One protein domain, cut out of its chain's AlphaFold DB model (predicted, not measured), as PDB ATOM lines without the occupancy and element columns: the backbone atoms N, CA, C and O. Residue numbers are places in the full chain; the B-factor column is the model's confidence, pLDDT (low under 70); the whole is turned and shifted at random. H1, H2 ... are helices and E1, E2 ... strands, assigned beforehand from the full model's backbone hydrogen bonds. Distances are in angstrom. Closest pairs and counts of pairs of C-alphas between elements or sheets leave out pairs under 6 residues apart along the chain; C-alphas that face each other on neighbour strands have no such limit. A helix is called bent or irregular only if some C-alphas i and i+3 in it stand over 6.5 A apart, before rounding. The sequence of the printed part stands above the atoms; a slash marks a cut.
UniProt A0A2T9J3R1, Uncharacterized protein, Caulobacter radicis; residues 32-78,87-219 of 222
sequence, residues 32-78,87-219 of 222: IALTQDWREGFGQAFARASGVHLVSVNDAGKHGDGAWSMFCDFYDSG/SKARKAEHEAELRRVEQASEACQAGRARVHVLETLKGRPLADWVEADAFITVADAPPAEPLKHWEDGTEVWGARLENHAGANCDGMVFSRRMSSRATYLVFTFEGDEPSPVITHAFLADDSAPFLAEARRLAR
ATOM      1  N   ILE A  32     110.256 162.013 175.439       62.34
ATOM      2  CA  ILE A  32     110.058 161.396 174.125       62.34
ATOM      3  C   ILE A  32     109.025 160.290 174.313       62.34
ATOM      4  O   ILE A  32     109.309 159.246 174.902       62.34
ATOM      5  N   ALA A  33     107.815 160.523 173.811       65.12
ATOM      6  CA  ALA A  33     106.859 159.450 173.589       65.12
ATOM      7  C   ALA A  33     107.419 158.518 172.502       65.12
ATOM      8  O   ALA A  33     107.851 158.991 171.448       65.12
ATOM      9  N   LEU A  34     107.409 157.199 172.728       64.56
ATOM     10  CA  LEU A  34     107.770 156.220 171.692       64.56
ATOM     11  C   LEU A  34     106.617 156.053 170.689       64.56
ATOM     12  O   LEU A  34     106.018 154.988 170.565       64.56
ATOM     13  N   THR A  35     106.295 157.124 169.969       69.88
ATOM     14  CA  THR A  35     105.380 157.108 168.819       69.88
ATOM     15  C   THR A  35     106.109 156.623 167.567       69.88
ATOM     16  O   THR A  35     107.326 156.468 167.572       69.88
ATOM     17  N   GLN A  36     105.406 156.402 166.455       68.88
ATOM     18  CA  GLN A  36     106.021 155.939 165.201       68.88
ATOM     19  C   GLN A  36     107.229 156.793 164.744       68.88
ATOM     20  O   GLN A  36     108.167 156.252 164.154       68.88
ATOM     21  N   ASP A  37     107.256 158.078 165.106       76.75
ATOM     22  CA  ASP A  37     108.249 159.055 164.648       76.75
ATOM     23  C   ASP A  37     109.326 159.388 165.700       76.75
ATOM     24  O   ASP A  37     110.150 160.283 165.499       76.75
ATOM     25  N   TRP A  38     109.382 158.655 166.823       82.88
ATOM     26  CA  TRP A  38     110.305 158.959 167.931       82.88
ATOM     27  C   TRP A  38     111.776 159.026 167.490       82.88
ATOM     28  O   TRP A  38     112.552 159.834 168.007       82.88
ATOM     29  N   ARG A  39     112.163 158.203 166.503       87.31
ATOM     30  CA  ARG A  39     113.530 158.147 165.959       87.31
ATOM     31  C   ARG A  39     113.938 159.444 165.277       87.31
ATOM     32  O   ARG A  39     115.113 159.797 165.323       87.31
ATOM     33  N   GLU A  40     112.998 160.151 164.657       85.31
ATOM     34  CA  GLU A  40     113.285 161.431 164.019       85.31
ATOM     35  C   GLU A  40     113.624 162.481 165.078       85.31
ATOM     36  O   GLU A  40     114.695 163.086 165.022       85.31
ATOM     37  N   GLY A  41     112.767 162.634 166.094       82.44
ATOM     38  CA  GLY A  41     113.006 163.560 167.205       82.44
ATOM     39  C   GLY A  41     114.300 163.241 167.958       82.44
ATOM     40  O   GLY A  41     115.122 164.130 168.198       82.44
ATOM     41  N   PHE A  42     114.536 161.958 168.246       87.00
ATOM     42  CA  PHE A  42     115.780 161.491 168.852       87.00
ATOM     43  C   PHE A  42     117.001 161.791 167.972       87.00
ATOM     44  O   PHE A  42     118.003 162.306 168.464       87.00
ATOM     45  N   GLY A  43     116.919 161.523 166.667       89.06
ATOM     46  CA  GLY A  43     117.991 161.789 165.710       89.06
ATOM     47  C   GLY A  43     118.316 163.277 165.579       89.06
ATOM     48  O   GLY A  43     119.489 163.648 165.534       89.06
ATOM     49  N   GLN A  44     117.303 164.146 165.593       86.31
ATOM     50  CA  GLN A  44     117.494 165.597 165.609       86.31
ATOM     51  C   GLN A  44     118.187 166.061 166.900       86.31
ATOM     52  O   GLN A  44     119.114 166.872 166.835       86.31
ATOM     53  N   ALA A  45     117.787 165.533 168.063       86.06
ATOM     54  CA  ALA A  45     118.441 165.826 169.340       86.06
ATOM     55  C   ALA A  45     119.898 165.329 169.356       86.06
ATOM     56  O   ALA A  45     120.805 166.093 169.688       86.06
ATOM     57  N   PHE A  46     120.138 164.100 168.891       90.94
ATOM     58  CA  PHE A  46     121.474 163.520 168.737       90.94
ATOM     59  C   PHE A  46     122.360 164.376 167.824       90.94
ATOM     60  O   PHE A  46     123.525 164.629 168.132       90.94
ATOM     61  N   ALA A  47     121.828 164.860 166.697       90.00
ATOM     62  CA  ALA A  47     122.565 165.702 165.759       90.00
ATOM     63  C   ALA A  47     122.954 167.058 166.373       90.00
ATOM     64  O   ALA A  47     124.076 167.515 166.150       90.00
ATOM     65  N   ARG A  48     122.072 167.661 167.184       87.44
ATOM     66  CA  ARG A  48     122.298 168.957 167.852       87.44
ATOM     67  C   ARG A  48     123.198 168.880 169.086       87.44
ATOM     68  O   ARG A  48     123.800 169.887 169.435       87.44
ATOM     69  N   ALA A  49     123.283 167.723 169.739       89.69
ATOM     70  CA  ALA A  49     124.123 167.538 170.917       89.69
ATOM     71  C   ALA A  49     125.611 167.760 170.595       89.69
ATOM     72  O   ALA A  49     126.109 167.245 169.588       89.69
ATOM     73  N   SER A  50     126.328 168.478 171.460       91.19
ATOM     74  CA  SER A  50     127.786 168.638 171.362       91.19
ATOM     75  C   SER A  50     128.508 167.345 171.755       91.19
ATOM     76  O   SER A  50     129.533 167.008 171.162       91.19
ATOM     77  N   GLY A  51     127.935 166.582 172.693       93.50
ATOM     78  CA  GLY A  51     128.426 165.271 173.108       93.50
ATOM     79  C   GLY A  51     127.302 164.272 173.370       93.50
ATOM     80  O   GLY A  51     126.169 164.637 173.687       93.50
ATOM     81  N   VAL A  52     127.612 162.988 173.191       95.94
ATOM     82  CA  VAL A  52     126.720 161.866 173.501       95.94
ATOM     83  C   VAL A  52     127.533 160.799 174.216       95.94
ATOM     84  O   VAL A  52     128.489 160.263 173.646       95.94
ATOM     85  N   HIS A  53     127.144 160.487 175.450       97.00
ATOM     86  CA  HIS A  53     127.929 159.650 176.354       97.00
ATOM     87  C   HIS A  53     127.052 158.592 177.023       97.00
ATOM     88  O   HIS A  53     125.919 158.871 177.406       97.00
ATOM     89  N   LEU A  54     127.592 157.389 177.194       97.38
ATOM     90  CA  LEU A  54     127.073 156.409 178.141       97.38
ATOM     91  C   LEU A  54     127.746 156.666 179.488       97.38
ATOM     92  O   LEU A  54     128.976 156.711 179.562       97.38
ATOM     93  N   VAL A  55     126.957 156.837 180.541       97.38
ATOM     94  CA  VAL A  55     127.449 157.265 181.850       97.38
ATOM     95  C   VAL A  55     126.855 156.451 182.989       97.38
ATOM     96  O   VAL A  55     125.754 155.907 182.883       97.38
ATOM     97  N   SER A  56     127.569 156.415 184.108       96.75
ATOM     98  CA  SER A  56     126.998 156.156 185.429       96.75
ATOM     99  C   SER A  56     127.016 157.443 186.255       96.75
ATOM    100  O   SER A  56     127.786 158.366 185.974       96.75
ATOM    101  N   VAL A  57     126.145 157.530 187.261       95.75
ATOM    102  CA  VAL A  57     126.018 158.725 188.106       95.75
ATOM    103  C   VAL A  57     126.190 158.396 189.582       95.75
ATOM    104  O   VAL A  57     125.844 157.310 190.030       95.75
ATOM    105  N   ASN A  58     126.694 159.350 190.355       95.69
ATOM    106  CA  ASN A  58     126.750 159.307 191.811       95.69
ATOM    107  C   ASN A  58     126.307 160.656 192.383       95.69
ATOM    108  O   ASN A  58     126.413 161.683 191.713       95.69
ATOM    109  N   ASP A  59     125.842 160.667 193.629       93.62
ATOM    110  CA  ASP A  59     125.519 161.915 194.321       93.62
ATOM    111  C   ASP A  59     126.800 162.741 194.562       93.62
ATOM    112  O   ASP A  59     127.808 162.222 195.054       93.62
ATOM    113  N   ALA A  60     126.776 164.024 194.190       93.06
ATOM    114  CA  ALA A  60     127.845 164.995 194.447       93.06
ATOM    115  C   ALA A  60     127.416 166.103 195.430       93.06
ATOM    116  O   ALA A  60     128.117 167.111 195.609       93.06
ATOM    117  N   GLY A  61     126.285 165.915 196.105       89.81
ATOM    118  CA  GLY A  61     125.746 166.806 197.118       89.81
ATOM    119  C   GLY A  61     124.810 167.870 196.552       89.81
ATOM    120  O   GLY A  61     124.455 167.883 195.381       89.81
ATOM    121  N   LYS A  62     124.406 168.801 197.409       86.12
ATOM    122  CA  LYS A  62     123.355 169.792 197.133       86.12
ATOM    123  C   LYS A  62     123.790 170.876 196.133       86.12
ATOM    124  O   LYS A  62     124.987 171.136 195.986       86.12
ATOM    125  N   HIS A  63     122.824 171.532 195.484       75.56
ATOM    126  CA  HIS A  63     123.067 172.776 194.744       75.56
ATOM    127  C   HIS A  63     123.198 173.949 195.726       75.56
ATOM    128  O   HIS A  63     122.249 174.283 196.431       75.56
ATOM    129  N   GLY A  64     124.361 174.603 195.775       71.94
ATOM    130  CA  GLY A  64     124.584 175.725 196.695       71.94
ATOM    131  C   GLY A  64     124.267 175.362 198.154       71.94
ATOM    132  O   GLY A  64     124.702 174.321 198.647       71.94
ATOM    133  N   ASP A  65     123.485 176.209 198.827       63.50
ATOM    134  CA  ASP A  65     123.176 176.091 200.259       63.50
ATOM    135  C   ASP A  65     122.043 175.091 200.595       63.50
ATOM    136  O   ASP A  65     121.724 174.890 201.771       63.50
ATOM    137  N   GLY A  66     121.418 174.426 199.611       65.25
ATOM    138  CA  GLY A  66     120.242 173.583 199.866       65.25
ATOM    139  C   GLY A  66     119.883 172.591 198.758       65.25
ATOM    140  O   GLY A  66     120.244 172.752 197.602       65.25
ATOM    141  N   ALA A  67     119.166 171.524 199.117       67.00
ATOM    142  CA  ALA A  67     118.553 170.644 198.124       67.00
ATOM    143  C   ALA A  67     117.282 171.324 197.611       67.00
ATOM    144  O   ALA A  67     116.473 171.784 198.420       67.00
ATOM    145  N   TRP A  68     117.116 171.411 196.295       73.62
ATOM    146  CA  TRP A  68     115.932 172.032 195.707       73.62
ATOM    147  C   TRP A  68     114.830 170.980 195.633       73.62
ATOM    148  O   TRP A  68     114.931 170.031 194.853       73.62
ATOM    149  N   SER A  69     113.806 171.123 196.478       75.56
ATOM    150  CA  SER A  69     112.620 170.263 196.410       75.56
ATOM    151  C   SER A  69     111.857 170.584 195.132       75.56
ATOM    152  O   SER A  69     111.554 171.749 194.875       75.56
ATOM    153  N   MET A  70     111.564 169.568 194.330       75.44
ATOM    154  CA  MET A  70     110.840 169.724 193.072       75.44
ATOM    155  C   MET A  70     110.122 168.436 192.691       75.44
ATOM    156  O   MET A  70     110.328 167.387 193.302       75.44
ATOM    157  N   PHE A  71     109.289 168.514 191.658       74.38
ATOM    158  CA  PHE A  71     108.591 167.340 191.167       74.38
ATOM    159  C   PHE A  71     109.573 166.333 190.555       74.38
ATOM    160  O   PHE A  71     110.528 166.719 189.884       74.38
ATOM    161  N   CYS A  72     109.357 165.038 190.758       74.25
ATOM    162  CA  CYS A  72     110.068 164.008 190.008       74.25
ATOM    163  C   CYS A  72     109.547 163.934 188.569       74.25
ATOM    164  O   CYS A  72     108.364 164.139 188.317       74.25
ATOM    165  N   ASP A  73     110.408 163.537 187.633       66.62
ATOM    166  CA  ASP A  73     110.033 163.183 186.257       66.62
ATOM    167  C   ASP A  73     109.026 162.015 186.165       66.62
ATOM    168  O   ASP A  73     108.469 161.747 185.104       66.62
ATOM    169  N   PHE A  74     108.752 161.344 187.284       62.28
ATOM    170  CA  PHE A  74     107.680 160.373 187.454       62.28
ATOM    171  C   PHE A  74     106.432 161.012 188.085       62.28
ATOM    172  O   PHE A  74     106.495 161.543 189.194       62.28
ATOM    173  N   TYR A  75     105.283 160.863 187.419       58.59
ATOM    174  CA  TYR A  75     103.965 161.175 187.971       58.59
ATOM    175  C   TYR A  75     103.097 159.908 187.989       58.59
ATOM    176  O   TYR A  75     102.805 159.326 186.945       58.59
ATOM    177  N   ASP A  76     102.691 159.468 189.181       59.88
ATOM    178  CA  ASP A  76     101.567 158.539 189.326       59.88
ATOM    179  C   ASP A  76     100.290 159.368 189.118       59.88
ATOM    180  O   ASP A  76     100.110 160.383 189.785       59.88
ATOM    181  N   SER A  77      99.418 158.988 188.180       57.91
ATOM    182  CA  SER A  77      98.195 159.748 187.856       57.91
ATOM    183  C   SER A  77      97.194 159.807 189.013       57.91
ATOM    184  O   SER A  77      96.163 160.474 188.921       57.91
ATOM    185  N   GLY A  78      97.472 159.072 190.089       67.19
ATOM    186  CA  GLY A  78      96.549 158.913 191.187       67.19
ATOM    187  C   GLY A  78      95.369 158.022 190.817       67.19
ATOM    188  O   GLY A  78      95.220 157.567 189.676       67.19
ATOM    189  N   SER A  87      80.959 155.760 199.421       91.94
ATOM    190  CA  SER A  87      80.840 155.736 200.881       91.94
ATOM    191  C   SER A  87      81.914 156.606 201.549       91.94
ATOM    192  O   SER A  87      82.959 156.893 200.965       91.94
ATOM    193  N   LYS A  88      81.687 157.006 202.808       91.75
ATOM    194  CA  LYS A  88      82.662 157.797 203.584       91.75
ATOM    195  C   LYS A  88      84.028 157.102 203.687       91.75
ATOM    196  O   LYS A  88      85.047 157.772 203.585       91.75
ATOM    197  N   ALA A  89      84.040 155.774 203.841       92.12
ATOM    198  CA  ALA A  89      85.272 154.983 203.879       92.12
ATOM    199  C   ALA A  89      86.031 155.045 202.542       92.12
ATOM    200  O   ALA A  89      87.217 155.349 202.529       92.12
ATOM    201  N   ARG A  90      85.328 154.884 201.412       90.81
ATOM    202  CA  ARG A  90      85.932 154.966 200.070       90.81
ATOM    203  C   ARG A  90      86.462 156.364 199.742       90.81
ATOM    204  O   ARG A  90      87.493 156.481 199.094       90.81
ATOM    205  N   LYS A  91      85.788 157.417 200.218       92.25
ATOM    206  CA  LYS A  91      86.286 158.801 200.126       92.25
ATOM    207  C   LYS A  91      87.598 158.988 200.886       92.25
ATOM    208  O   LYS A  91      88.539 159.537 200.328       92.25
ATOM    209  N   ALA A  92      87.679 158.477 202.114       91.88
ATOM    210  CA  ALA A  92      88.893 158.565 202.924       91.88
ATOM    211  C   ALA A  92      90.073 157.776 202.321       91.88
ATOM    212  O   ALA A  92      91.195 158.276 202.329       91.88
ATOM    213  N   GLU A  93      89.822 156.580 201.774       90.56
ATOM    214  CA  GLU A  93      90.830 155.788 201.047       90.56
ATOM    215  C   GLU A  93      91.381 156.553 199.839       90.56
ATOM    216  O   GLU A  93      92.591 156.703 199.701       90.56
ATOM    217  N   HIS A  94      90.495 157.099 199.006       91.06
ATOM    218  CA  HIS A  94      90.883 157.851 197.813       91.06
ATOM    219  C   HIS A  94      91.669 159.123 198.141       91.06
ATOM    220  O   HIS A  94      92.676 159.404 197.503       91.06
ATOM    221  N   GLU A  95      91.258 159.882 199.162       90.44
ATOM    222  CA  GLU A  95      92.015 161.053 199.619       90.44
ATOM    223  C   GLU A  95      93.403 160.678 200.155       90.44
ATOM    224  O   GLU A  95      94.364 161.420 199.959       90.44
ATOM    225  N   ALA A  96      93.528 159.544 200.851       89.12
ATOM    226  CA  ALA A  96      94.823 159.064 201.326       89.12
ATOM    227  C   ALA A  96      95.736 158.660 200.163       89.12
ATOM    228  O   ALA A  96      96.931 158.951 200.192       89.12
ATOM    229  N   GLU A  97      95.173 158.033 199.134       85.25
ATOM    230  CA  GLU A  97      95.912 157.643 197.940       85.25
ATOM    231  C   GLU A  97      96.347 158.857 197.108       85.25
ATOM    232  O   GLU A  97      97.511 158.916 196.713       85.25
ATOM    233  N   LEU A  98      95.483 159.867 196.944       85.00
ATOM    234  CA  LEU A  98      95.845 161.150 196.328       85.00
ATOM    235  C   LEU A  98      97.010 161.827 197.063       85.00
ATOM    236  O   LEU A  98      97.996 162.193 196.430       85.00
ATOM    237  N   ARG A  99      96.951 161.917 198.401       85.19
ATOM    238  CA  ARG A  99      98.047 162.496 199.200       85.19
ATOM    239  C   ARG A  99      99.352 161.718 199.066       85.19
ATOM    240  O   ARG A  99     100.418 162.318 199.029       85.19
ATOM    241  N   ARG A 100      99.290 160.384 199.007       83.62
ATOM    242  CA  ARG A 100     100.481 159.545 198.799       83.62
ATOM    243  C   ARG A 100     101.128 159.847 197.446       83.62
ATOM    244  O   ARG A 100     102.348 159.899 197.361       83.62
ATOM    245  N   VAL A 101     100.312 160.018 196.410       77.06
ATOM    246  CA  VAL A 101     100.776 160.336 195.057       77.06
ATOM    247  C   VAL A 101     101.394 161.730 194.987       77.06
ATOM    248  O   VAL A 101     102.488 161.865 194.453       77.06
ATOM    249  N   GLU A 102     100.760 162.732 195.597       77.75
ATOM    250  CA  GLU A 102     101.295 164.097 195.708       77.75
ATOM    251  C   GLU A 102     102.631 164.132 196.471       77.75
ATOM    252  O   GLU A 102     103.610 164.710 196.015       77.75
ATOM    253  N   GLN A 103     102.737 163.412 197.589       77.69
ATOM    254  CA  GLN A 103     104.000 163.314 198.329       77.69
ATOM    255  C   GLN A 103     105.099 162.606 197.533       77.69
ATOM    256  O   GLN A 103     106.269 162.969 197.635       77.69
ATOM    257  N   ALA A 104     104.744 161.573 196.766       75.19
ATOM    258  CA  ALA A 104     105.698 160.860 195.929       75.19
ATOM    259  C   ALA A 104     106.168 161.714 194.744       75.19
ATOM    260  O   ALA A 104     107.339 161.618 194.371       75.19
ATOM    261  N   SER A 105     105.292 162.552 194.178       70.31
ATOM    262  CA  SER A 105     105.666 163.462 193.098       70.31
ATOM    263  C   SER A 105     106.583 164.579 193.601       70.31
ATOM    264  O   SER A 105     107.530 164.904 192.899       70.31
ATOM    265  N   GLU A 106     106.395 165.098 194.818       71.06
ATOM    266  CA  GLU A 106     107.227 166.159 195.421       71.06
ATOM    267  C   GLU A 106     108.527 165.667 196.090       71.06
ATOM    268  O   GLU A 106     109.318 166.466 196.597       71.06
ATOM    269  N   ALA A 107     108.774 164.353 196.113       73.12
ATOM    270  CA  ALA A 107     109.882 163.762 196.866       73.12
ATOM    271  C   ALA A 107     111.277 164.015 196.261       73.12
ATOM    272  O   ALA A 107     112.282 163.669 196.894       73.12
ATOM    273  N   CYS A 108     111.371 164.569 195.048       79.75
ATOM    274  CA  CYS A 108     112.656 164.776 194.393       79.75
ATOM    275  C   CYS A 108     113.413 165.972 194.973       79.75
ATOM    276  O   CYS A 108     112.875 167.054 195.206       79.75
ATOM    277  N   GLN A 109     114.707 165.756 195.180       84.56
ATOM    278  CA  GLN A 109     115.638 166.728 195.729       84.56
ATOM    279  C   GLN A 109     116.797 166.856 194.755       84.56
ATOM    280  O   GLN A 109     117.775 166.111 194.850       84.56
ATOM    281  N   ALA A 110     116.673 167.784 193.802       82.62
ATOM    282  CA  ALA A 110     117.727 167.978 192.823       82.62
ATOM    283  C   ALA A 110     119.016 168.433 193.516       82.62
ATOM    284  O   ALA A 110     119.014 169.292 194.412       82.62
ATOM    285  N   GLY A 111     120.114 167.835 193.076       87.62
ATOM    286  CA  GLY A 111     121.459 168.106 193.542       87.62
ATOM    287  C   GLY A 111     122.456 167.990 192.399       87.62
ATOM    288  O   GLY A 111     122.118 167.701 191.253       87.62
ATOM    289  N   ARG A 112     123.724 168.182 192.737       91.62
ATOM    290  CA  ARG A 112     124.827 167.952 191.814       91.62
ATOM    291  C   ARG A 112     125.001 166.453 191.619       91.62
ATOM    292  O   ARG A 112     125.037 165.696 192.591       91.62
ATOM    293  N   ALA A 113     125.201 166.033 190.378       93.00
ATOM    294  CA  ALA A 113     125.495 164.646 190.047       93.00
ATOM    295  C   ALA A 113     126.950 164.524 189.592       93.00
ATOM    296  O   ALA A 113     127.390 165.209 188.672       93.00
ATOM    297  N   ARG A 114     127.720 163.631 190.213       96.06
ATOM    298  CA  ARG A 114     129.006 163.211 189.657       96.06
ATOM    299  C   ARG A 114     128.728 162.233 188.532       96.06
ATOM    300  O   ARG A 114     128.106 161.200 188.758       96.06
ATOM    301  N   VAL A 115     129.217 162.551 187.348       97.19
ATOM    302  CA  VAL A 115     129.020 161.761 186.143       97.19
ATOM    303  C   VAL A 115     130.331 161.083 185.787       97.19
ATOM    304  O   VAL A 115     131.371 161.734 185.706       97.19
ATOM    305  N   HIS A 116     130.279 159.773 185.580       97.81
ATOM    306  CA  HIS A 116     131.407 158.970 185.124       97.81
ATOM    307  C   HIS A 116     131.110 158.442 183.727       97.81
ATOM    308  O   HIS A 116     130.093 157.781 183.513       97.81
ATOM    309  N   VAL A 117     131.994 158.725 182.776       97.56
ATOM    310  CA  VAL A 117     131.833 158.306 181.383       97.56
ATOM    311  C   VAL A 117     132.339 156.888 181.206       97.56
ATOM    312  O   VAL A 117     133.490 156.575 181.492       97.56
ATOM    313  N   LEU A 118     131.458 156.035 180.698       97.31
ATOM    314  CA  LEU A 118     131.750 154.650 180.345       97.31
ATOM    315  C   LEU A 118     132.103 154.531 178.858       97.31
ATOM    316  O   LEU A 118     132.963 153.741 178.481       97.31
ATOM    317  N   GLU A 119     131.438 155.321 178.013       96.75
ATOM    318  CA  GLU A 119     131.626 155.335 176.561       96.75
ATOM    319  C   GLU A 119     131.282 156.727 176.007       96.75
ATOM    320  O   GLU A 119     130.295 157.335 176.419       96.75
ATOM    321  N   THR A 120     132.049 157.218 175.030       96.81
ATOM    322  CA  THR A 120     131.696 158.412 174.244       96.81
ATOM    323  C   THR A 120     131.315 157.984 172.834       96.81
ATOM    324  O   THR A 120     132.145 157.454 172.102       96.81
ATOM    325  N   LEU A 121     130.065 158.246 172.446       96.06
ATOM    326  CA  LEU A 121     129.532 157.946 171.114       96.06
ATOM    327  C   LEU A 121     129.710 159.119 170.142       96.06
ATOM    328  O   LEU A 121     129.844 158.916 168.938       96.06
ATOM    329  N   LYS A 122     129.689 160.353 170.655       95.06
ATOM    330  CA  LYS A 122     129.852 161.589 169.879       95.06
ATOM    331  C   LYS A 122     130.485 162.670 170.751       95.06
ATOM    332  O   LYS A 122     130.212 162.726 171.947       95.06
ATOM    333  N   GLY A 123     131.252 163.565 170.134       92.38
ATOM    334  CA  GLY A 123     131.853 164.720 170.801       92.38
ATOM    335  C   GLY A 123     133.233 164.420 171.378       92.38
ATOM    336  O   GLY A 123     133.835 163.385 171.079       92.38
ATOM    337  N   ARG A 124     133.758 165.348 172.183       91.06
ATOM    338  CA  ARG A 124     135.070 165.168 172.816       91.06
ATOM    339  C   ARG A 124     135.029 164.021 173.840       91.06
ATOM    340  O   ARG A 124     134.031 163.870 174.545       91.06
ATOM    341  N   PRO A 125     136.095 163.211 173.961       91.62
ATOM    342  CA  PRO A 125     136.212 162.249 175.049       91.62
ATOM    343  C   PRO A 125     136.254 162.958 176.405       91.62
ATOM    344  O   PRO A 125     136.943 163.965 176.564       91.62
ATOM    345  N   LEU A 126     135.540 162.403 177.378       90.88
ATOM    346  CA  LEU A 126     135.478 162.870 178.759       90.88
ATOM    347  C   LEU A 126     135.651 161.654 179.670       90.88
ATOM    348  O   LEU A 126     135.255 160.556 179.287       90.88
ATOM    349  N   ALA A 127     136.251 161.842 180.845       93.25
ATOM    350  CA  ALA A 127     136.397 160.778 181.840       93.25
ATOM    351  C   ALA A 127     135.309 160.896 182.913       93.25
ATOM    352  O   ALA A 127     134.547 159.963 183.157       93.25
ATOM    353  N   ASP A 128     135.212 162.071 183.522       95.19
ATOM    354  CA  ASP A 128     134.245 162.401 184.552       95.19
ATOM    355  C   ASP A 128     133.991 163.912 184.602       95.19
ATOM    356  O   ASP A 128     134.786 164.718 184.114       95.19
ATOM    357  N   TRP A 129     132.853 164.300 185.173       94.88
ATOM    358  CA  TRP A 129     132.583 165.680 185.572       94.88
ATOM    359  C   TRP A 129     131.567 165.723 186.713       94.88
ATOM    360  O   TRP A 129     130.987 164.709 187.102       94.88
ATOM    361  N   VAL A 130     131.362 166.909 187.277       94.00
ATOM    362  CA  VAL A 130     130.238 167.167 188.179       94.00
ATOM    363  C   VAL A 130     129.234 168.019 187.422       94.00
ATOM    364  O   VAL A 130     129.526 169.166 187.095       94.00
ATOM    365  N   GLU A 131     128.076 167.438 187.135       91.38
ATOM    366  CA  GLU A 131     126.914 168.150 186.621       91.38
ATOM    367  C   GLU A 131     126.320 168.981 187.757       91.38
ATOM    368  O   GLU A 131     125.944 168.443 188.804       91.38
ATOM    369  N   ALA A 132     126.297 170.296 187.568       86.19
ATOM    370  CA  ALA A 132     125.890 171.257 188.583       86.19
ATOM    371  C   ALA A 132     124.717 172.137 188.146       86.19
ATOM    372  O   ALA A 132     124.211 172.887 188.980       86.19
ATOM    373  N   ASP A 133     124.271 172.015 186.897       82.62
ATOM    374  CA  ASP A 133     123.204 172.826 186.324       82.62
ATOM    375  C   ASP A 133     121.964 171.994 186.002       82.62
ATOM    376  O   ASP A 133     120.852 172.486 186.162       82.62
ATOM    377  N   ALA A 134     122.109 170.744 185.560       82.75
ATOM    378  CA  ALA A 134     120.963 169.890 185.261       82.75
ATOM    379  C   ALA A 134     120.272 169.408 186.546       82.75
ATOM    380  O   ALA A 134     120.925 168.934 187.478       82.75
ATOM    381  N   PHE A 135     118.938 169.460 186.583       84.00
ATOM    382  CA  PHE A 135     118.180 169.015 187.753       84.00
ATOM    383  C   PHE A 135     118.122 167.491 187.848       84.00
ATOM    384  O   PHE A 135     117.193 166.847 187.356       84.00
ATOM    385  N   ILE A 136     119.098 166.899 188.534       88.00
ATOM    386  CA  ILE A 136     119.216 165.451 188.721       88.00
ATOM    387  C   ILE A 136     119.039 165.104 190.197       88.00
ATOM    388  O   ILE A 136     119.664 165.696 191.073       88.00
ATOM    389  N   THR A 137     118.214 164.098 190.472       88.94
ATOM    390  CA  THR A 137     118.134 163.457 191.788       88.94
ATOM    391  C   THR A 137     118.770 162.082 191.671       88.94
ATOM    392  O   THR A 137     118.296 161.246 190.900       88.94
ATOM    393  N   VAL A 138     119.833 161.827 192.435       90.00
ATOM    394  CA  VAL A 138     120.464 160.502 192.479       90.00
ATOM    395  C   VAL A 138     119.799 159.648 193.559       90.00
ATOM    396  O   VAL A 138     119.720 160.048 194.716       90.00
ATOM    397  N   ALA A 139     119.323 158.464 193.180       87.31
ATOM    398  CA  ALA A 139     118.607 157.532 194.048       87.31
ATOM    399  C   ALA A 139     119.132 156.088 193.923       87.31
ATOM    400  O   ALA A 139     119.830 155.720 192.979       87.31
ATOM    401  N   ASP A 140     118.743 155.217 194.854       82.88
ATOM    402  CA  ASP A 140     119.216 153.823 194.883       82.88
ATOM    403  C   ASP A 140     118.681 152.936 193.750       82.88
ATOM    404  O   ASP A 140     119.265 151.893 193.462       82.88
ATOM    405  N   ALA A 141     117.581 153.329 193.107       82.38
ATOM    406  CA  ALA A 141     116.955 152.568 192.027       82.38
ATOM    407  C   ALA A 141     116.478 153.497 190.902       82.38
ATOM    408  O   ALA A 141     115.980 154.593 191.219       82.38
ATOM    409  N   PRO A 142     116.619 153.078 189.625       77.38
ATOM    410  CA  PRO A 142     116.145 153.858 188.488       77.38
ATOM    411  C   PRO A 142     114.615 153.984 188.534       77.38
ATOM    412  O   PRO A 142     113.952 153.148 189.161       77.38
ATOM    413  N   PRO A 143     114.034 155.021 187.909       73.38
ATOM    414  CA  PRO A 143     112.597 155.051 187.692       73.38
ATOM    415  C   PRO A 143     112.181 153.864 186.810       73.38
ATOM    416  O   PRO A 143     112.956 153.404 185.971       73.38
ATOM    417  N   ALA A 144     110.960 153.370 187.002       74.75
ATOM    418  CA  ALA A 144     110.374 152.432 186.055       74.75
ATOM    419  C   ALA A 144     110.080 153.191 184.754       74.75
ATOM    420  O   ALA A 144     109.318 154.155 184.775       74.75
ATOM    421  N   GLU A 145     110.700 152.777 183.649       76.06
ATOM    422  CA  GLU A 145     110.382 153.289 182.315       76.06
ATOM    423  C   GLU A 145     109.544 152.247 181.540       76.06
ATOM    424  O   GLU A 145     109.782 151.046 181.704       76.06
ATOM    425  N   PRO A 146     108.554 152.665 180.727       76.50
ATOM    426  CA  PRO A 146     108.173 154.049 180.445       76.50
ATOM    427  C   PRO A 146     107.502 154.755 181.633       76.50
ATOM    428  O   PRO A 146     106.759 154.161 182.413       76.50
ATOM    429  N   LEU A 147     107.759 156.056 181.733       73.88
ATOM    430  CA  LEU A 147     107.017 156.975 182.588       73.88
ATOM    431  C   LEU A 147     105.632 157.214 181.968       73.88
ATOM    432  O   LEU A 147     105.439 157.012 180.770       73.88
ATOM    433  N   LYS A 148     104.662 157.680 182.753       69.88
ATOM    434  CA  LYS A 148     103.344 158.070 182.234       69.88
ATOM    435  C   LYS A 148     103.218 159.585 182.235       69.88
ATOM    436  O   LYS A 148     103.441 160.222 183.262       69.88
ATOM    437  N   HIS A 149     102.877 160.159 181.085       63.03
ATOM    438  CA  HIS A 149     102.620 161.583 180.949       63.03
ATOM    439  C   HIS A 149     101.361 161.960 181.741       63.03
ATOM    440  O   HIS A 149     100.357 161.248 181.724       63.03
ATOM    441  N   TRP A 150     101.436 163.068 182.475       57.81
ATOM    442  CA  TRP A 150     100.459 163.436 183.503       57.81
ATOM    443  C   TRP A 150      99.069 163.783 182.948       57.81
ATOM    444  O   TRP A 150      98.074 163.590 183.639       57.81
ATOM    445  N   GLU A 151      98.992 164.302 181.722       56.53
ATOM    446  CA  GLU A 151      97.741 164.825 181.155       56.53
ATOM    447  C   GLU A 151      96.859 163.724 180.549       56.53
ATOM    448  O   GLU A 151      95.634 163.760 180.655       56.53
ATOM    449  N   ASP A 152      97.481 162.729 179.925       64.06
ATOM    450  CA  ASP A 152      96.819 161.756 179.052       64.06
ATOM    451  C   ASP A 152      97.247 160.303 179.320       64.06
ATOM    452  O   ASP A 152      96.712 159.378 178.709       64.06
ATOM    453  N   GLY A 153      98.184 160.076 180.247       65.06
ATOM    454  CA  GLY A 153      98.694 158.751 180.588       65.06
ATOM    455  C   GLY A 153      99.607 158.139 179.525       65.06
ATOM    456  O   GLY A 153      99.940 156.958 179.640       65.06
ATOM    457  N   THR A 154     100.008 158.909 178.506       71.75
ATOM    458  CA  THR A 154     100.869 158.431 177.418       71.75
ATOM    459  C   THR A 154     102.200 157.926 177.969       71.75
ATOM    460  O   THR A 154     102.829 158.576 178.801       71.75
ATOM    461  N   GLU A 155     102.649 156.763 177.496       75.38
ATOM    462  CA  GLU A 155     103.953 156.211 177.857       75.38
ATOM    463  C   GLU A 155     105.081 157.023 177.216       75.38
ATOM    464  O   GLU A 155     105.184 157.165 175.994       75.38
ATOM    465  N   VAL A 156     105.941 157.565 178.065       72.06
ATOM    466  CA  VAL A 156     106.998 158.491 177.691       72.06
ATOM    467  C   VAL A 156     108.306 158.095 178.366       72.06
ATOM    468  O   VAL A 156     108.328 157.544 179.462       72.06
ATOM    469  N   TRP A 157     109.423 158.361 177.703       73.31
ATOM    470  CA  TRP A 157     110.751 158.028 178.208       73.31
ATOM    471  C   TRP A 157     111.495 159.305 178.536       73.31
ATOM    472  O   TRP A 157     111.451 160.261 177.751       73.31
ATOM    473  N   GLY A 158     112.162 159.330 179.691       67.81
ATOM    474  CA  GLY A 158     112.865 160.529 180.121       67.81
ATOM    475  C   GLY A 158     113.880 160.921 179.060       67.81
ATOM    476  O   GLY A 158     114.730 160.117 178.679       67.81
ATOM    477  N   ALA A 159     113.719 162.128 178.527       70.00
ATOM    478  CA  ALA A 159     114.473 162.563 177.373       70.00
ATOM    479  C   ALA A 159     115.207 163.844 177.671       70.00
ATOM    480  O   ALA A 159     116.410 163.817 177.574       70.00
ATOM    481  N   ARG A 160     114.557 164.931 178.067       73.69
ATOM    482  CA  ARG A 160     115.185 166.240 178.257       73.69
ATOM    483  C   ARG A 160     115.238 166.599 179.737       73.69
ATOM    484  O   ARG A 160     114.268 166.395 180.458       73.69
ATOM    485  N   LEU A 161     116.368 167.143 180.168       74.94
ATOM    486  CA  LEU A 161     116.540 167.697 181.501       74.94
ATOM    487  C   LEU A 161     116.355 169.205 181.427       74.94
ATOM    488  O   LEU A 161     116.880 169.866 180.528       74.94
ATOM    489  N   GLU A 162     115.617 169.733 182.395       69.94
ATOM    490  CA  GLU A 162     115.674 171.154 182.696       69.94
ATOM    491  C   GLU A 162     116.991 171.461 183.416       69.94
ATOM    492  O   GLU A 162     117.562 170.610 184.110       69.94
ATOM    493  N   ASN A 163     117.476 172.686 183.241       68.25
ATOM    494  CA  ASN A 163     118.667 173.169 183.924       68.25
ATOM    495  C   ASN A 163     118.356 174.403 184.775       68.25
ATOM    496  O   ASN A 163     117.355 175.095 184.578       68.25
ATOM    497  N   HIS A 164     119.244 174.682 185.723       60.44
ATOM    498  CA  HIS A 164     119.113 175.752 186.700       60.44
ATOM    499  C   HIS A 164     118.920 177.128 186.049       60.44
ATOM    500  O   HIS A 164     118.113 177.926 186.517       60.44
ATOM    501  N   ALA A 165     119.579 177.389 184.916       59.75
ATOM    502  CA  ALA A 165     119.404 178.628 184.157       59.75
ATOM    503  C   ALA A 165     117.992 178.784 183.546       59.75
ATOM    504  O   ALA A 165     117.508 179.908 183.408       59.75
ATOM    505  N   GLY A 166     117.328 177.678 183.192       54.47
ATOM    506  CA  GLY A 166     115.984 177.654 182.604       54.47
ATOM    507  C   GLY A 166     114.832 177.735 183.615       54.47
ATOM    508  O   GLY A 166     113.718 178.097 183.234       54.47
ATOM    509  N   ALA A 167     115.084 177.464 184.901       56.84
ATOM    510  CA  ALA A 167     114.062 177.478 185.958       56.84
ATOM    511  C   ALA A 167     113.465 178.865 186.248       56.84
ATOM    512  O   ALA A 167     112.392 178.966 186.836       56.84
ATOM    513  N   ASN A 168     114.121 179.936 185.796       49.97
ATOM    514  CA  ASN A 168     113.730 181.325 186.056       49.97
ATOM    515  C   ASN A 168     112.448 181.772 185.314       49.97
ATOM    516  O   ASN A 168     112.072 182.936 185.396       49.97
ATOM    517  N   CYS A 169     111.793 180.876 184.568       52.47
ATOM    518  CA  CYS A 169     110.683 181.181 183.656       52.47
ATOM    519  C   CYS A 169     109.298 180.673 184.126       52.47
ATOM    520  O   CYS A 169     108.435 180.374 183.290       52.47
ATOM    521  N   ASP A 170     109.077 180.556 185.443       48.12
ATOM    522  CA  ASP A 170     107.794 180.182 186.078       48.12
ATOM    523  C   ASP A 170     107.142 178.899 185.503       48.12
ATOM    524  O   ASP A 170     105.918 178.770 185.398       48.12
ATOM    525  N   GLY A 171     107.961 177.944 185.053       52.56
ATOM    526  CA  GLY A 171     107.514 176.620 184.619       52.56
ATOM    527  C   GLY A 171     107.496 175.622 185.776       52.56
ATOM    528  O   GLY A 171     108.276 175.746 186.714       52.56
ATOM    529  N   MET A 172     106.638 174.598 185.700       57.19
ATOM    530  CA  MET A 172     106.812 173.410 186.542       57.19
ATOM    531  C   MET A 172     108.096 172.705 186.101       57.19
ATOM    532  O   MET A 172     108.171 172.185 184.989       57.19
ATOM    533  N   VAL A 173     109.109 172.750 186.960       66.50
ATOM    534  CA  VAL A 173     110.406 172.113 186.739       66.50
ATOM    535  C   VAL A 173     110.401 170.746 187.413       66.50
ATOM    536  O   VAL A 173     109.972 170.621 188.563       66.50
ATOM    537  N   PHE A 174     110.894 169.734 186.702       72.19
ATOM    538  CA  PHE A 174     111.030 168.377 187.218       72.19
ATOM    539  C   PHE A 174     112.505 168.008 187.365       72.19
ATOM    540  O   PHE A 174     113.328 168.363 186.518       72.19
ATOM    541  N   SER A 175     112.829 167.246 188.406       80.50
ATOM    542  CA  SER A 175     114.118 166.576 188.518       80.50
ATOM    543  C   SER A 175     114.063 165.223 187.830       80.50
ATOM    544  O   SER A 175     113.167 164.420 188.093       80.50
ATOM    545  N   ARG A 176     115.073 164.929 187.011       82.94
ATOM    546  CA  ARG A 176     115.290 163.587 186.480       82.94
ATOM    547  C   ARG A 176     115.846 162.694 187.582       82.94
ATOM    548  O   ARG A 176     116.964 162.908 188.058       82.94
ATOM    549  N   ARG A 177     115.095 161.659 187.961       86.12
ATOM    550  CA  ARG A 177     115.605 160.620 188.857       86.12
ATOM    551  C   ARG A 177     116.577 159.714 188.104       86.12
ATOM    552  O   ARG A 177     116.202 159.006 187.174       86.12
ATOM    553  N   MET A 178     117.826 159.688 188.548       89.81
ATOM    554  CA  MET A 178     118.856 158.780 188.050       89.81
ATOM    555  C   MET A 178     119.370 157.900 189.186       89.81
ATOM    556  O   MET A 178     119.265 158.250 190.358       89.81
ATOM    557  N   SER A 179     119.917 156.735 188.858       90.88
ATOM    558  CA  SER A 179     120.366 155.760 189.840       90.88
ATOM    559  C   SER A 179     121.837 155.445 189.723       90.88
ATOM    560  O   SER A 179     122.343 155.190 188.635       90.88
ATOM    561  N   SER A 180     122.500 155.355 190.873       92.25
ATOM    562  CA  SER A 180     123.893 154.908 190.961       92.25
ATOM    563  C   SER A 180     124.105 153.449 190.555       92.25
ATOM    564  O   SER A 180     125.238 153.018 190.354       92.25
ATOM    565  N   ARG A 181     123.021 152.678 190.412       92.25
ATOM    566  CA  ARG A 181     123.044 151.261 190.024       92.25
ATOM    567  C   ARG A 181     122.670 151.026 188.563       92.25
ATOM    568  O   ARG A 181     122.578 149.874 188.150       92.25
ATOM    569  N   ALA A 182     122.430 152.088 187.800       92.38
ATOM    570  CA  ALA A 182     122.042 152.018 186.399       92.38
ATOM    571  C   ALA A 182     123.008 152.817 185.517       92.38
ATOM    572  O   ALA A 182     123.796 153.636 185.995       92.38
ATOM    573  N   THR A 183     122.931 152.567 184.212       94.56
ATOM    574  CA  THR A 183     123.649 153.354 183.209       94.56
ATOM    575  C   THR A 183     122.672 154.176 182.394       94.56
ATOM    576  O   THR A 183     121.509 153.801 182.230       94.56
ATOM    577  N   TYR A 184     123.147 155.310 181.899       94.31
ATOM    578  CA  TYR A 184     122.328 156.280 181.197       94.31
ATOM    579  C   TYR A 184     123.032 156.744 179.937       94.31
ATOM    580  O   TYR A 184     124.232 157.003 179.941       94.31
ATOM    581  N   LEU A 185     122.274 156.883 178.860       94.69
ATOM    582  CA  LEU A 185     122.713 157.617 177.689       94.69
ATOM    583  C   LEU A 185     122.372 159.089 177.914       94.69
ATOM    584  O   LEU A 185     121.198 159.429 178.041       94.69
ATOM    585  N   VAL A 186     123.375 159.960 177.942       94.44
ATOM    586  CA  VAL A 186     123.183 161.402 178.117       94.44
ATOM    587  C   VAL A 186     123.611 162.173 176.882       94.44
ATOM    588  O   VAL A 186     124.625 161.852 176.256       94.44
ATOM    589  N   PHE A 187     122.843 163.206 176.537       92.81
ATOM    590  CA  PHE A 187     123.260 164.191 175.542       92.81
ATOM    591  C   PHE A 187     123.682 165.460 176.247       92.81
ATOM    592  O   PHE A 187     122.973 165.968 177.120       92.81
ATOM    593  N   THR A 188     124.809 166.003 175.820       91.50
ATOM    594  CA  THR A 188     125.386 167.204 176.397       91.50
ATOM    595  C   THR A 188     125.413 168.333 175.385       91.50
ATOM    596  O   THR A 188     125.496 168.122 174.169       91.50
ATOM    597  N   PHE A 189     125.337 169.552 175.900       86.94
ATOM    598  CA  PHE A 189     125.628 170.755 175.144       86.94
ATOM    599  C   PHE A 189     126.802 171.471 175.799       86.94
ATOM    600  O   PHE A 189     126.864 171.603 177.021       86.94
ATOM    601  N   GLU A 190     127.734 171.911 174.968       80.50
ATOM    602  CA  GLU A 190     128.867 172.732 175.377       80.50
ATOM    603  C   GLU A 190     128.593 174.127 174.827       80.50
ATOM    604  O   GLU A 190     128.663 174.346 173.617       80.50
ATOM    605  N   GLY A 191     128.142 175.018 175.714       68.44
ATOM    606  CA  GLY A 191     128.045 176.447 175.429       68.44
ATOM    607  C   GLY A 191     129.404 177.120 175.619       68.44
ATOM    608  O   GLY A 191     130.441 176.527 175.340       68.44
ATOM    609  N   ASP A 192     129.401 178.334 176.163       59.91
ATOM    610  CA  ASP A 192     130.634 179.049 176.533       59.91
ATOM    611  C   ASP A 192     131.255 178.545 177.859       59.91
ATOM    612  O   ASP A 192     132.306 179.024 178.284       59.91
ATOM    613  N   GLU A 193     130.613 177.578 178.519       62.22
ATOM    614  CA  GLU A 193     131.037 177.003 179.799       62.22
ATOM    615  C   GLU A 193     132.133 175.927 179.633       62.22
ATOM    616  O   GLU A 193     132.164 175.205 178.630       62.22
ATOM    617  N   PRO A 194     133.033 175.753 180.622       70.25
ATOM    618  CA  PRO A 194     134.131 174.786 180.536       70.25
ATOM    619  C   PRO A 194     133.657 173.324 180.614       70.25
ATOM    620  O   PRO A 194     134.313 172.423 180.070       70.25
ATOM    621  N   SER A 195     132.520 173.089 181.272       78.62
ATOM    622  CA  SER A 195     131.943 171.765 181.505       78.62
ATOM    623  C   SER A 195     130.704 171.540 180.635       78.62
ATOM    624  O   SER A 195     129.923 172.470 180.432       78.62
ATOM    625  N   PRO A 196     130.496 170.314 180.127       87.38
ATOM    626  CA  PRO A 196     129.270 169.976 179.418       87.38
ATOM    627  C   PRO A 196     128.070 170.038 180.364       87.38
ATOM    628  O   PRO A 196     128.151 169.560 181.494       87.38
ATOM    629  N   VAL A 197     126.944 170.539 179.861       87.25
ATOM    630  CA  VAL A 197     125.662 170.488 180.573       87.25
ATOM    631  C   VAL A 197     124.817 169.368 179.984       87.25
ATOM    632  O   VAL A 197     124.602 169.316 178.765       87.25
ATOM    633  N   ILE A 198     124.325 168.465 180.832       89.31
ATOM    634  CA  ILE A 198     123.374 167.429 180.429       89.31
ATOM    635  C   ILE A 198     122.067 168.099 180.011       89.31
ATOM    636  O   ILE A 198     121.391 168.761 180.790       89.31
ATOM    637  N   THR A 199     121.691 167.870 178.759       84.38
ATOM    638  CA  THR A 199     120.414 168.321 178.197       84.38
ATOM    639  C   THR A 199     119.410 167.190 178.092       84.38
ATOM    640  O   THR A 199     118.214 167.454 178.060       84.38
ATOM    641  N   HIS A 200     119.887 165.945 178.005       87.75
ATOM    642  CA  HIS A 200     119.048 164.764 177.868       87.75
ATOM    643  C   HIS A 200     119.616 163.572 178.637       87.75
ATOM    644  O   HIS A 200     120.835 163.424 178.670       87.75
ATOM    645  N   ALA A 201     118.763 162.715 179.211       89.81
ATOM    646  CA  ALA A 201     119.186 161.477 179.872       89.81
ATOM    647  C   ALA A 201     118.153 160.351 179.743       89.81
ATOM    648  O   ALA A 201     117.077 160.399 180.341       89.81
ATOM    649  N   PHE A 202     118.551 159.291 179.049       88.69
ATOM    650  CA  PHE A 202     117.767 158.085 178.797       88.69
ATOM    651  C   PHE A 202     118.326 156.929 179.618       88.69
ATOM    652  O   PHE A 202     119.549 156.797 179.716       88.69
ATOM    653  N   LEU A 203     117.473 156.066 180.174       89.50
ATOM    654  CA  LEU A 203     117.960 154.820 180.757       89.50
ATOM    655  C   LEU A 203     118.600 153.973 179.649       89.50
ATOM    656  O   LEU A 203     118.008 153.750 178.593       89.50
ATOM    657  N   ALA A 204     119.830 153.522 179.879       89.81
ATOM    658  CA  ALA A 204     120.536 152.628 178.972       89.81
ATOM    659  C   ALA A 204     120.300 151.172 179.398       89.81
ATOM    660  O   ALA A 204     121.223 150.472 179.810       89.81
ATOM    661  N   ASP A 205     119.038 150.758 179.340       83.19
ATOM    662  CA  ASP A 205     118.597 149.379 179.559       83.19
ATOM    663  C   ASP A 205     118.231 148.719 178.220       83.19
ATOM    664  O   ASP A 205     117.847 149.404 177.272       83.19
ATOM    665  N   ASP A 206     118.319 147.392 178.138       74.50
ATOM    666  CA  ASP A 206     118.014 146.621 176.924       74.50
ATOM    667  C   ASP A 206     116.536 146.743 176.515       74.50
ATOM    668  O   ASP A 206     116.189 146.596 175.341       74.50
ATOM    669  N   SER A 207     115.660 147.042 177.477       75.94
ATOM    670  CA  SER A 207     114.244 147.329 177.234       75.94
ATOM    671  C   SER A 207     114.006 148.691 176.555       75.94
ATOM    672  O   SER A 207     112.948 148.897 175.956       75.94
ATOM    673  N   ALA A 208     114.991 149.599 176.587       78.88
ATOM    674  CA  ALA A 208     114.908 150.951 176.049       78.88
ATOM    675  C   ALA A 208     115.645 151.062 174.695       78.88
ATOM    676  O   ALA A 208     116.832 150.745 174.589       78.88
ATOM    677  N   PRO A 209     115.018 151.583 173.623       86.00
ATOM    678  CA  PRO A 209     115.621 151.548 172.287       86.00
ATOM    679  C   PRO A 209     116.716 152.609 172.051       86.00
ATOM    680  O   PRO A 209     117.330 152.638 170.980       86.00
ATOM    681  N   PHE A 210     116.972 153.502 173.014       89.31
ATOM    682  CA  PHE A 210     117.778 154.710 172.806       89.31
ATOM    683  C   PHE A 210     119.274 154.443 172.649       89.31
ATOM    684  O   PHE A 210     119.902 155.031 171.769       89.31
ATOM    685  N   LEU A 211     119.861 153.544 173.450       93.12
ATOM    686  CA  LEU A 211     121.295 153.241 173.345       93.12
ATOM    687  C   LEU A 211     121.627 152.586 171.998       93.12
ATOM    688  O   LEU A 211     122.599 152.962 171.339       93.12
ATOM    689  N   ALA A 212     120.802 151.628 171.570       92.75
ATOM    690  CA  ALA A 212     120.956 150.974 170.276       92.75
ATOM    691  C   ALA A 212     120.859 151.988 169.125       92.75
ATOM    692  O   ALA A 212     121.675 151.958 168.201       92.75
ATOM    693  N   GLU A 213     119.906 152.919 169.205       93.25
ATOM    694  CA  GLU A 213     119.739 153.963 168.198       93.25
ATOM    695  C   GLU A 213     120.893 154.973 168.193       93.25
ATOM    696  O   GLU A 213     121.408 155.299 167.124       93.25
ATOM    697  N   ALA A 214     121.378 155.411 169.357       94.44
ATOM    698  CA  ALA A 214     122.541 156.294 169.445       94.44
ATOM    699  C   ALA A 214     123.794 155.647 168.847       94.44
ATOM    700  O   ALA A 214     124.505 156.276 168.065       94.44
ATOM    701  N   ARG A 215     124.036 154.365 169.142       95.88
ATOM    702  CA  ARG A 215     125.135 153.602 168.532       95.88
ATOM    703  C   ARG A 215     124.971 153.457 167.022       95.88
ATOM    704  O   ARG A 215     125.970 153.469 166.310       95.88
ATOM    705  N   ARG A 216     123.741 153.323 166.515       95.38
ATOM    706  CA  ARG A 216     123.466 153.310 165.069       95.38
ATOM    707  C   ARG A 216     123.810 154.657 164.431       95.38
ATOM    708  O   ARG A 216     124.460 154.666 163.393       95.38
ATOM    709  N   LEU A 217     123.392 155.762 165.049       94.88
ATOM    710  CA  LEU A 217     123.635 157.128 164.569       94.88
ATOM    711  C   LEU A 217     125.108 157.551 164.664       94.88
ATOM    712  O   LEU A 217     125.560 158.350 163.850       94.88
ATOM    713  N   ALA A 218     125.858 157.019 165.631       94.00
ATOM    714  CA  ALA A 218     127.279 157.308 165.824       94.00
ATOM    715  C   ALA A 218     128.204 156.619 164.803       94.00
ATOM    716  O   ALA A 218     129.371 156.989 164.681       94.00
ATOM    717  N   ARG A 219     127.720 155.602 164.077       89.62
ATOM    718  CA  ARG A 219     128.532 154.920 163.062       89.62
ATOM    719  C   ARG A 219     128.764 155.854 161.869       89.62
ATOM    720  O   ARG A 219     127.799 156.454 161.393       89.62
TER     721      ARG A 219
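This is residues 32 to 78 and 87 to 219 of the 222 residues of an uncharacterized protein of Caulobacter radicis (UniProt A0A2T9J3R1). One strongly twisted sheet of seven strands, with E1, E3 and E4 sharply bent, folds round on itself into a loosely formed, barrel-like body in which E4 comes back close to E8. H1 and H3 pack together on one side of this body, and the long helix H2 runs away from it as an arm, its residues 88 to 93 sticking out free. The printed part has 180 residues, with three named helices and eight named strands in the order H1 E1 E2 H2 E3 E4 E5 E6 E7 E8 H3; the class is mixed, helices and strands. The sheet is branched, with parallel and antiparallel neighbours, and E5 pairs with no named strand. The whole is compact, with a radius of gyration of the C-alphas of 17.1 A, and spans 61 by 44 by 32 A.

H1, residues 38 to 48, is on the sheet at a height over the sheet of 11.1 A. It lies over E7, residues 184 to 189, and runs along it at 22 degrees on the local plane; their closest C-alphas are those of Phe 46 and Phe 187, 7.1 A apart. E1, residues 51 to 62, bends by 92 degrees at residue 54. E3, residues 108 to 122, lies on one side of E1 and E7 on the other side, both antiparallel to it; N 56 and O 116 are 2.9 A apart and N 53 and O 186 3.0 A apart, within hydrogen-bond range. E2, residues 68 to 72, pairs in a staggered way: antiparallel with E3 over residues 68 to 70, with N 70 and O 108 at 3.0 A, and parallel with E6, residues 174 to 179, over residues 71 to 72, with N 175 and O 71 at 2.8 A. H2, residues 88 to 105, only grazes the sheet with its residues 102 to 105; the closest C-alphas of H2 and E2 are those of Ser 105 and Phe 71, 5.2 A apart. E3 bends by 88 degrees at residue 119 and forms a hairpin with E4, residues 128 to 139, with N 113 and O 131 at 3.0 A. E4 bends by 113 degrees at residue 135 and has E6 as its parallel neighbour, with N 178 and O 137 at 2.9 A. E5, residues 155 to 158, has short antiparallel pairings with residues 32 to 33 and 147 to 148. E7 and E8, residues 197 to 203, form a hairpin, with N 187 and O 200 at 2.9 A. The closest C-alphas of E4 and E8 are those of Ala 134 and Ile 198, 5.9 A apart. H3, residues 210 to 218, is on the sheet at a height over the sheet of 9.1 A, along E1 at 6 degrees on the local plane. H3 and H1 touch, closest at the C-alphas of Ala 214 and Phe 46, 7.3 A apart, at a steep tilt of 51 degrees, the same way. In H1, H2 and H3 every O i to N i+4 pair is within hydrogen-bond range.

H1 begins at C-alpha 38 (110.305, 158.959, 167.931) and is 15.6 A long from first to last C-alpha. E1 measures 25.0 A, H2 25.9 A, E3 30.1 A and E4 18.9 A; H2 begins at C-alpha 88 (82.662, 157.797, 203.584). H3, 12.1 A long, ends at C-alpha 218 (127.279, 157.308, 165.824).

The two C-alphas farthest apart are those of Ser 87 and Arg 124, at 61.8 A. Residues 79 to 86 are not printed, and C-alphas 78 and 87 are 18.7 A apart across this cut. The links E4 to E5 and E5 to E6 are long, with 15 residues each. The mean pLDDT of the printed part is 81.6; 36 residues are under 70, among them residues 73 to 78 and 162 to 173.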